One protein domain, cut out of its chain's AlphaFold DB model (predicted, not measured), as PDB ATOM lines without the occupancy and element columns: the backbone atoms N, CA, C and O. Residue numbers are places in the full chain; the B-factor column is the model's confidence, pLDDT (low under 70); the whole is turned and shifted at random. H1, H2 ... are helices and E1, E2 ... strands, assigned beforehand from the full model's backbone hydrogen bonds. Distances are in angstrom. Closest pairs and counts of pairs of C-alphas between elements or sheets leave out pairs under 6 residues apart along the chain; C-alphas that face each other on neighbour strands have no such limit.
ATOM      1  N   ILE A   2     434.294 454.058 372.130       59.72
ATOM      2  CA  ILE A   2     433.753 453.731 370.788       59.72
ATOM      3  C   ILE A   2     432.924 454.888 370.186       59.72
ATOM      4  O   ILE A   2     432.868 455.037 368.970       59.72
ATOM      5  N   SER A   3     432.337 455.743 371.032       60.78
ATOM      6  CA  SER A   3     431.506 456.889 370.630       60.78
ATOM      7  C   SER A   3     432.215 457.803 369.630       60.78
ATOM      8  O   SER A   3     431.689 458.050 368.554       60.78
ATOM      9  N   ASN A   4     433.468 458.171 369.907       60.09
ATOM     10  CA  ASN A   4     434.244 459.086 369.067       60.09
ATOM     11  C   ASN A   4     434.472 458.549 367.641       60.09
ATOM     12  O   ASN A   4     434.543 459.329 366.694       60.09
ATOM     13  N   LEU A   5     434.566 457.224 367.476       62.06
ATOM     14  CA  LEU A   5     434.750 456.600 366.164       62.06
ATOM     15  C   LEU A   5     433.446 456.620 365.348       62.06
ATOM     16  O   LEU A   5     433.474 456.864 364.146       62.06
ATOM     17  N   ILE A   6     432.304 456.422 366.011       62.47
ATOM     18  CA  ILE A   6     430.972 456.481 365.393       62.47
ATOM     19  C   ILE A   6     430.600 457.937 365.070       62.47
ATOM     20  O   ILE A   6     430.158 458.216 363.961       62.47
ATOM     21  N   ASP A   7     430.872 458.887 365.967       61.03
ATOM     22  CA  ASP A   7     430.714 460.330 365.727       61.03
ATOM     23  C   ASP A   7     431.573 460.815 364.545       61.03
ATOM     24  O   ASP A   7     431.156 461.676 363.766       61.03
ATOM     25  N   SER A   8     432.762 460.233 364.356       62.69
ATOM     26  CA  SER A   8     433.614 460.523 363.198       62.69
ATOM     27  C   SER A   8     433.045 459.995 361.874       62.69
ATOM     28  O   SER A   8     433.360 460.565 360.829       62.69
ATOM     29  N   LEU A   9     432.241 458.924 361.903       60.59
ATOM     30  CA  LEU A   9     431.651 458.286 360.718       60.59
ATOM     31  C   LEU A   9     430.251 458.825 360.381       60.59
ATOM     32  O   LEU A   9     429.917 458.922 359.203       60.59
ATOM     33  N   PHE A  10     429.449 459.189 361.386       61.12
ATOM     34  CA  PHE A  10     428.023 459.512 361.217       61.12
ATOM     35  C   PHE A  10     427.645 460.968 361.523       61.12
ATOM     36  O   PHE A  10     426.534 461.376 361.192       61.12
ATOM     37  N   GLY A  11     428.547 461.775 362.091       60.00
ATOM     38  CA  GLY A  11     428.294 463.194 362.353       60.00
ATOM     39  C   GLY A  11     428.515 463.558 363.813       60.00
ATOM     40  O   GLY A  11     427.677 463.326 364.674       60.00
ATOM     41  N   CYS A  12     429.661 464.171 364.074       66.19
ATOM     42  CA  CYS A  12     430.084 464.595 365.396       66.19
ATOM     43  C   CYS A  12     429.305 465.849 365.852       66.19
ATOM     44  O   CYS A  12     429.155 466.809 365.098       66.19
ATOM     45  N   SER A  13     428.862 465.890 367.115       65.00
ATOM     46  CA  SER A  13     428.179 467.060 367.717       65.00
ATOM     47  C   SER A  13     429.119 468.209 368.145       65.00
ATOM     48  O   SER A  13     428.709 469.061 368.928       65.00
ATOM     49  N   HIS A  14     430.379 468.209 367.689       72.88
ATOM     50  CA  HIS A  14     431.451 469.218 367.853       72.88
ATOM     51  C   HIS A  14     431.369 470.115 369.111       72.88
ATOM     52  O   HIS A  14     431.532 471.330 369.024       72.88
ATOM     53  N   LYS A  15     431.138 469.537 370.300       75.31
ATOM     54  CA  LYS A  15     431.049 470.310 371.556       75.31
ATOM     55  C   LYS A  15     432.419 470.706 372.103       75.31
ATOM     56  O   LYS A  15     432.546 471.748 372.738       75.31
ATOM     57  N   ARG A  16     433.439 469.871 371.878       86.50
ATOM     58  CA  ARG A  16     434.816 470.113 372.326       86.50
ATOM     59  C   ARG A  16     435.667 470.541 371.143       86.50
ATOM     60  O   ARG A  16     436.151 469.708 370.375       86.50
ATOM     61  N   ILE A  17     435.839 471.846 371.007       87.94
ATOM     62  CA  ILE A  17     436.667 472.460 369.970       87.94
ATOM     63  C   ILE A  17     437.827 473.236 370.590       87.94
ATOM     64  O   ILE A  17     437.761 473.665 371.742       87.94
ATOM     65  N   THR A  18     438.896 473.403 369.820       88.44
ATOM     66  CA  THR A  18     440.021 474.265 370.184       88.44
ATOM     67  C   THR A  18     439.626 475.735 370.142       88.44
ATOM     68  O   THR A  18     438.642 476.125 369.511       88.44
ATOM     69  N   PHE A  19     440.464 476.571 370.750       89.50
ATOM     70  CA  PHE A  19     440.417 478.006 370.511       89.50
ATOM     71  C   PHE A  19     440.675 478.317 369.019       89.50
ATOM     72  O   PHE A  19     441.403 477.547 368.380       89.50
ATOM     73  N   PRO A  20     440.100 479.397 368.450       87.81
ATOM     74  CA  PRO A  20     440.338 479.781 367.060       87.81
ATOM     75  C   PRO A  20     441.831 479.988 366.762       87.81
ATOM     76  O   PRO A  20     442.519 480.753 367.436       87.81
ATOM     77  N   ILE A  21     442.326 479.289 365.742       88.00
ATOM     78  CA  ILE A  21     443.727 479.295 365.312       88.00
ATOM     79  C   ILE A  21     443.828 480.083 364.010       88.00
ATOM     80  O   ILE A  21     443.266 479.686 362.988       88.00
ATOM     81  N   THR A  22     444.563 481.191 364.031       84.06
ATOM     82  CA  THR A  22     444.766 482.044 362.854       84.06
ATOM     83  C   THR A  22     446.040 481.638 362.124       84.06
ATOM     84  O   THR A  22     447.139 481.762 362.668       84.06
ATOM     85  N   ILE A  23     445.921 481.189 360.871       77.81
ATOM     86  CA  ILE A  23     447.095 480.930 360.029       77.81
ATOM     87  C   ILE A  23     447.476 482.227 359.325       77.81
ATOM     88  O   ILE A  23     446.740 482.727 358.474       77.81
ATOM     89  N   LYS A  24     448.653 482.766 359.645       70.00
ATOM     90  CA  LYS A  24     449.224 483.883 358.892       70.00
ATOM     91  C   LYS A  24     449.800 483.334 357.587       70.00
ATOM     92  O   LYS A  24     450.763 482.569 357.612       70.00
ATOM     93  N   ALA A  25     449.208 483.709 356.456       61.72
ATOM     94  CA  ALA A  25     449.752 483.374 355.148       61.72
ATOM     95  C   ALA A  25     451.124 484.038 355.004       61.72
ATOM     96  O   ALA A  25     451.239 485.255 354.869       61.72
ATOM     97  N   ASN A  26     452.187 483.244 355.103       54.38
ATOM     98  CA  ASN A  26     453.498 483.704 354.683       54.38
ATOM     99  C   ASN A  26     453.479 483.781 353.149       54.38
ATOM    100  O   ASN A  26     452.898 482.900 352.516       54.38
ATOM    101  N   GLN A  27     454.100 484.806 352.559       51.62
ATOM    102  CA  GLN A  27     453.991 485.224 351.143       51.62
ATOM    103  C   GLN A  27     454.360 484.154 350.082       51.62
ATOM    104  O   GLN A  27     454.383 484.440 348.891       51.62
ATOM    105  N   ARG A  28     454.675 482.922 350.497       52.31
ATOM    106  CA  ARG A  28     454.993 481.764 349.645       52.31
ATOM    107  C   ARG A  28     453.908 480.682 349.642       52.31
ATOM    108  O   ARG A  28     454.090 479.644 349.008       52.31
ATOM    109  N   ALA A  29     452.813 480.874 350.374       51.19
ATOM    110  CA  ALA A  29     451.665 479.988 350.288       51.19
ATOM    111  C   ALA A  29     450.949 480.282 348.968       51.19
ATOM    112  O   ALA A  29     450.239 481.275 348.860       51.19
ATOM    113  N   ASN A  30     451.219 479.437 347.969       47.53
ATOM    114  CA  ASN A  30     450.477 479.336 346.714       47.53
ATOM    115  C   ASN A  30     448.984 479.634 346.945       47.53
ATOM    116  O   ASN A  30     448.426 479.135 347.926       47.53
ATOM    117  N   ASP A  31     448.371 480.391 346.030       49.03
ATOM    118  CA  ASP A  31     447.008 480.969 346.031       49.03
ATOM    119  C   ASP A  31     445.833 480.035 346.412       49.03
ATOM    120  O   ASP A  31     444.679 480.448 346.438       49.03
ATOM    121  N   ALA A  32     446.101 478.769 346.730       50.97
ATOM    122  CA  ALA A  32     445.138 477.752 347.126       50.97
ATOM    123  C   ALA A  32     445.061 477.497 348.645       50.97
ATOM    124  O   ALA A  32     444.245 476.681 349.072       50.97
ATOM    125  N   ALA A  33     445.894 478.129 349.483       53.09
ATOM    126  CA  ALA A  33     445.782 477.982 350.936       53.09
ATOM    127  C   ALA A  33     444.763 478.997 351.489       53.09
ATOM    128  O   ALA A  33     445.050 480.196 351.465       53.09
ATOM    129  N   PRO A  34     443.600 478.567 352.023       53.97
ATOM    130  CA  PRO A  34     442.621 479.507 352.546       53.97
ATOM    131  C   PRO A  34     443.218 480.236 353.750       53.97
ATOM    132  O   PRO A  34     443.426 479.642 354.812       53.97
ATOM    133  N   ILE A  35     443.529 481.515 353.542       61.88
ATOM    134  CA  ILE A  35     443.947 482.477 354.556       61.88
ATOM    135  C   ILE A  35     442.745 482.650 355.478       61.88
ATOM    136  O   ILE A  35     441.710 483.162 355.063       61.88
ATOM    137  N   GLY A  36     442.832 482.146 356.703       75.06
ATOM    138  CA  GLY A  36     441.661 482.092 357.561       75.06
ATOM    139  C   GLY A  36     441.957 481.573 358.953       75.06
ATOM    140  O   GLY A  36     443.041 481.060 359.248       75.06
ATOM    141  N   THR A  37     440.959 481.732 359.811       85.69
ATOM    142  CA  THR A  37     440.966 481.172 361.159       85.69
ATOM    143  C   THR A  37     440.155 479.899 361.150       85.69
ATOM    144  O   THR A  37     439.172 479.790 360.421       85.69
ATOM    145  N   TYR A  38     440.589 478.911 361.913       88.31
ATOM    146  CA  TYR A  38     439.900 477.638 361.998       88.31
ATOM    147  C   TYR A  38     439.892 477.131 363.434       88.31
ATOM    148  O   TYR A  38     440.725 477.515 364.254       88.31
ATOM    149  N   VAL A  39     438.934 476.265 363.730       88.81
ATOM    150  CA  VAL A  39     438.864 475.511 364.981       88.81
ATOM    151  C   VAL A  39     438.958 474.028 364.663       88.81
ATOM    152  O   VAL A  39     438.563 473.588 363.581       88.81
ATOM    153  N   VAL A  40     439.487 473.249 365.598       87.88
ATOM    154  CA  VAL A  40     439.603 471.796 365.463       87.88
ATOM    155  C   VAL A  40     438.748 471.139 366.526       87.88
ATOM    156  O   VAL A  40     438.763 471.559 367.681       87.88
ATOM    157  N   CYS A  41     438.007 470.099 366.165       88.06
ATOM    158  CA  CYS A  41     437.337 469.279 367.163       88.06
ATOM    159  C   CYS A  41     438.317 468.303 367.807       88.06
ATOM    160  O   CYS A  41     439.009 467.558 367.119       88.06
ATOM    161  N   LEU A  42     438.347 468.284 369.136       85.94
ATOM    162  CA  LEU A  42     439.262 467.442 369.906       85.94
ATOM    163  C   LEU A  42     438.838 465.969 369.947       85.94
ATOM    164  O   LEU A  42     439.656 465.119 370.285       85.94
ATOM    165  N   ASP A  43     437.586 465.670 369.600       81.50
ATOM    166  CA  ASP A  43     437.065 464.302 369.599       81.50
ATOM    167  C   ASP A  43     437.227 463.619 368.232       81.50
ATOM    168  O   ASP A  43     437.615 462.454 368.180       81.50
ATOM    169  N   CYS A  44     436.959 464.335 367.129       79.62
ATOM    170  CA  CYS A  44     437.012 463.781 365.766       79.62
ATOM    171  C   CYS A  44     438.185 464.291 364.911       79.62
ATOM    172  O   CYS A  44     438.410 463.783 363.817       79.62
ATOM    173  N   GLY A  45     438.915 465.316 365.362       79.88
ATOM    174  CA  GLY A  45     440.037 465.905 364.621       79.88
ATOM    175  C   GLY A  45     439.641 466.736 363.395       79.88
ATOM    176  O   GLY A  45     440.516 467.215 362.678       79.88
ATOM    177  N   GLY A  46     438.343 466.920 363.133       82.75
ATOM    178  CA  GLY A  46     437.862 467.732 362.016       82.75
ATOM    179  C   GLY A  46     438.244 469.203 362.172       82.75
ATOM    180  O   GLY A  46     438.092 469.773 363.252       82.75
ATOM    181  N   GLU A  47     438.711 469.817 361.086       86.38
ATOM    182  CA  GLU A  47     438.971 471.256 361.010       86.38
ATOM    183  C   GLU A  47     437.738 471.971 360.449       86.38
ATOM    184  O   GLU A  47     437.144 471.522 359.469       86.38
ATOM    185  N   PHE A  48     437.365 473.102 361.038       86.56
ATOM    186  CA  PHE A  48     436.219 473.912 360.625       86.56
ATOM    187  C   PHE A  48     436.663 475.352 360.441       86.56
ATOM    188  O   PHE A  48     437.409 475.878 361.267       86.56
ATOM    189  N   ALA A  49     436.220 475.993 359.362       87.38
ATOM    190  CA  ALA A  49     436.514 477.406 359.159       87.38
ATOM    191  C   ALA A  49     435.799 478.250 360.229       87.38
ATOM    192  O   ALA A  49     434.690 477.925 360.643       87.38
ATOM    193  N   TYR A  50     436.442 479.316 360.695       85.56
ATOM    194  CA  TYR A  50     435.916 480.219 361.714       85.56
ATOM    195  C   TYR A  50     435.854 481.646 361.167       85.56
ATOM    196  O   TYR A  50     436.869 482.187 360.716       85.56
ATOM    197  N   ASP A  51     434.668 482.249 361.222       84.94
ATOM    198  CA  ASP A  51     434.435 483.642 360.849       84.94
ATOM    199  C   ASP A  51     434.499 484.532 362.097       84.94
ATOM    200  O   ASP A  51     433.659 484.421 362.988       84.94
ATOM    201  N   TRP A  52     435.488 485.429 362.153       81.56
ATOM    202  CA  TRP A  52     435.641 486.413 363.234       81.56
ATOM    203  C   TRP A  52     434.619 487.544 363.189       81.56
ATOM    204  O   TRP A  52     434.348 488.158 364.216       81.56
ATOM    205  N   LYS A  53     434.086 487.867 362.009       82.44
ATOM    206  CA  LYS A  53     433.118 488.952 361.852       82.44
ATOM    207  C   LYS A  53     431.770 488.534 362.422       82.44
ATOM    208  O   LYS A  53     431.149 489.287 363.161       82.44
ATOM    209  N   GLU A  54     431.358 487.315 362.096       87.00
ATOM    210  CA  GLU A  54     430.104 486.726 362.566       87.00
ATOM    211  C   GLU A  54     430.260 485.942 363.880       87.00
ATOM    212  O   GLU A  54     429.255 485.554 364.474       87.00
ATOM    213  N   MET A  55     431.500 485.701 364.330       85.75
ATOM    214  CA  MET A  55     431.870 484.877 365.492       85.75
ATOM    215  C   MET A  55     431.285 483.458 365.431       85.75
ATOM    216  O   MET A  55     430.797 482.914 366.425       85.75
ATOM    217  N   LYS A  56     431.327 482.846 364.241       85.44
ATOM    218  CA  LYS A  56     430.675 481.561 363.946       85.44
ATOM    219  C   LYS A  56     431.639 480.547 363.353       85.44
ATOM    220  O   LYS A  56     432.523 480.868 362.562       85.44
ATOM    221  N   ILE A  57     431.400 479.290 363.710       85.62
ATOM    222  CA  ILE A  57     432.014 478.139 363.058       85.62
ATOM    223  C   ILE A  57     431.224 477.883 361.777       85.62
ATOM    224  O   ILE A  57     430.005 477.711 361.811       85.62
ATOM    225  N   LEU A  58     431.925 477.904 360.656       84.12
ATOM    226  CA  LEU A  58     431.398 477.575 359.343       84.12
ATOM    227  C   LEU A  58     431.520 476.060 359.100       84.12
ATOM    228  O   LEU A  58     431.737 475.261 360.012       84.12
ATOM    229  N   GLY A  59     431.374 475.646 357.845       81.75
ATOM    230  CA  GLY A  59     431.525 474.250 357.449       81.75
ATOM    231  C   GLY A  59     432.920 473.672 357.708       81.75
ATOM    232  O   GLY A  59     433.894 474.374 358.014       81.75
ATOM    233  N   ARG A  60     433.008 472.347 357.547       81.38
ATOM    234  CA  ARG A  60     434.278 471.618 357.573       81.38
ATOM    235  C   ARG A  60     435.224 472.228 356.540       81.38
ATOM    236  O   ARG A  60     434.865 472.390 355.378       81.38
ATOM    237  N   ARG A  61     436.435 472.557 356.978       76.81
ATOM    238  CA  ARG A  61     437.499 473.039 356.107       76.81
ATOM    239  C   ARG A  61     438.090 471.836 355.386       76.81
ATOM    240  O   ARG A  61     438.710 470.977 356.008       76.81
TER     241      ARG A  61
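What this domain is: This is residues 2 to 61 of the 76 residues of an uncharacterized protein of Koribacter versatilis (strain Ellin345) (UniProt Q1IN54). This is a model with little regular structure: a short helix, H1, at one end, a small sheet in the middle, and a loop whose residues 27 to 32 stick out at the other end. The sheet, E1 E2 E3, is a meander, each strand the antiparallel neighbour of the one before. The printed part has 60 residues, 22 in named elements, in the order H1 E1 E2 E3; the class is mixed. It is loose, with a radius of gyration of the C-alphas of 13.2 A, and spans 42 by 24 by 16 A.

How they stand to each other: H1, residues 3 to 10, has every O i to N i+4 pair within hydrogen-bond range and is not on the sheet. Residues 21 to 22 pair antiparallel with residues 37 to 38 of E1, residues 37 to 40. E1 and E2, residues 47 to 51, form a hairpin at 142 degrees, with N 39 and O 48 2.9 A apart. E2 and E3, residues 56 to 60, form another at 145 degrees, with N 58 and O 49 2.8 A apart.

Where its parts are: H1 begins at C-alpha 3 (431.506, 456.889, 370.630). E2 measures 13.2 A and E3 12.3 A, ending at C-alpha 60 (434.278, 471.618, 357.573).

The domain as a whole: The farthest C-alphas, of Ile 2 and Gln 27, are 42.3 A apart. H1 to E1 is a long link of 26 residues. The printed part has no cut; pLDDT is under 70 in residues 2 to 13 and 25 to 35.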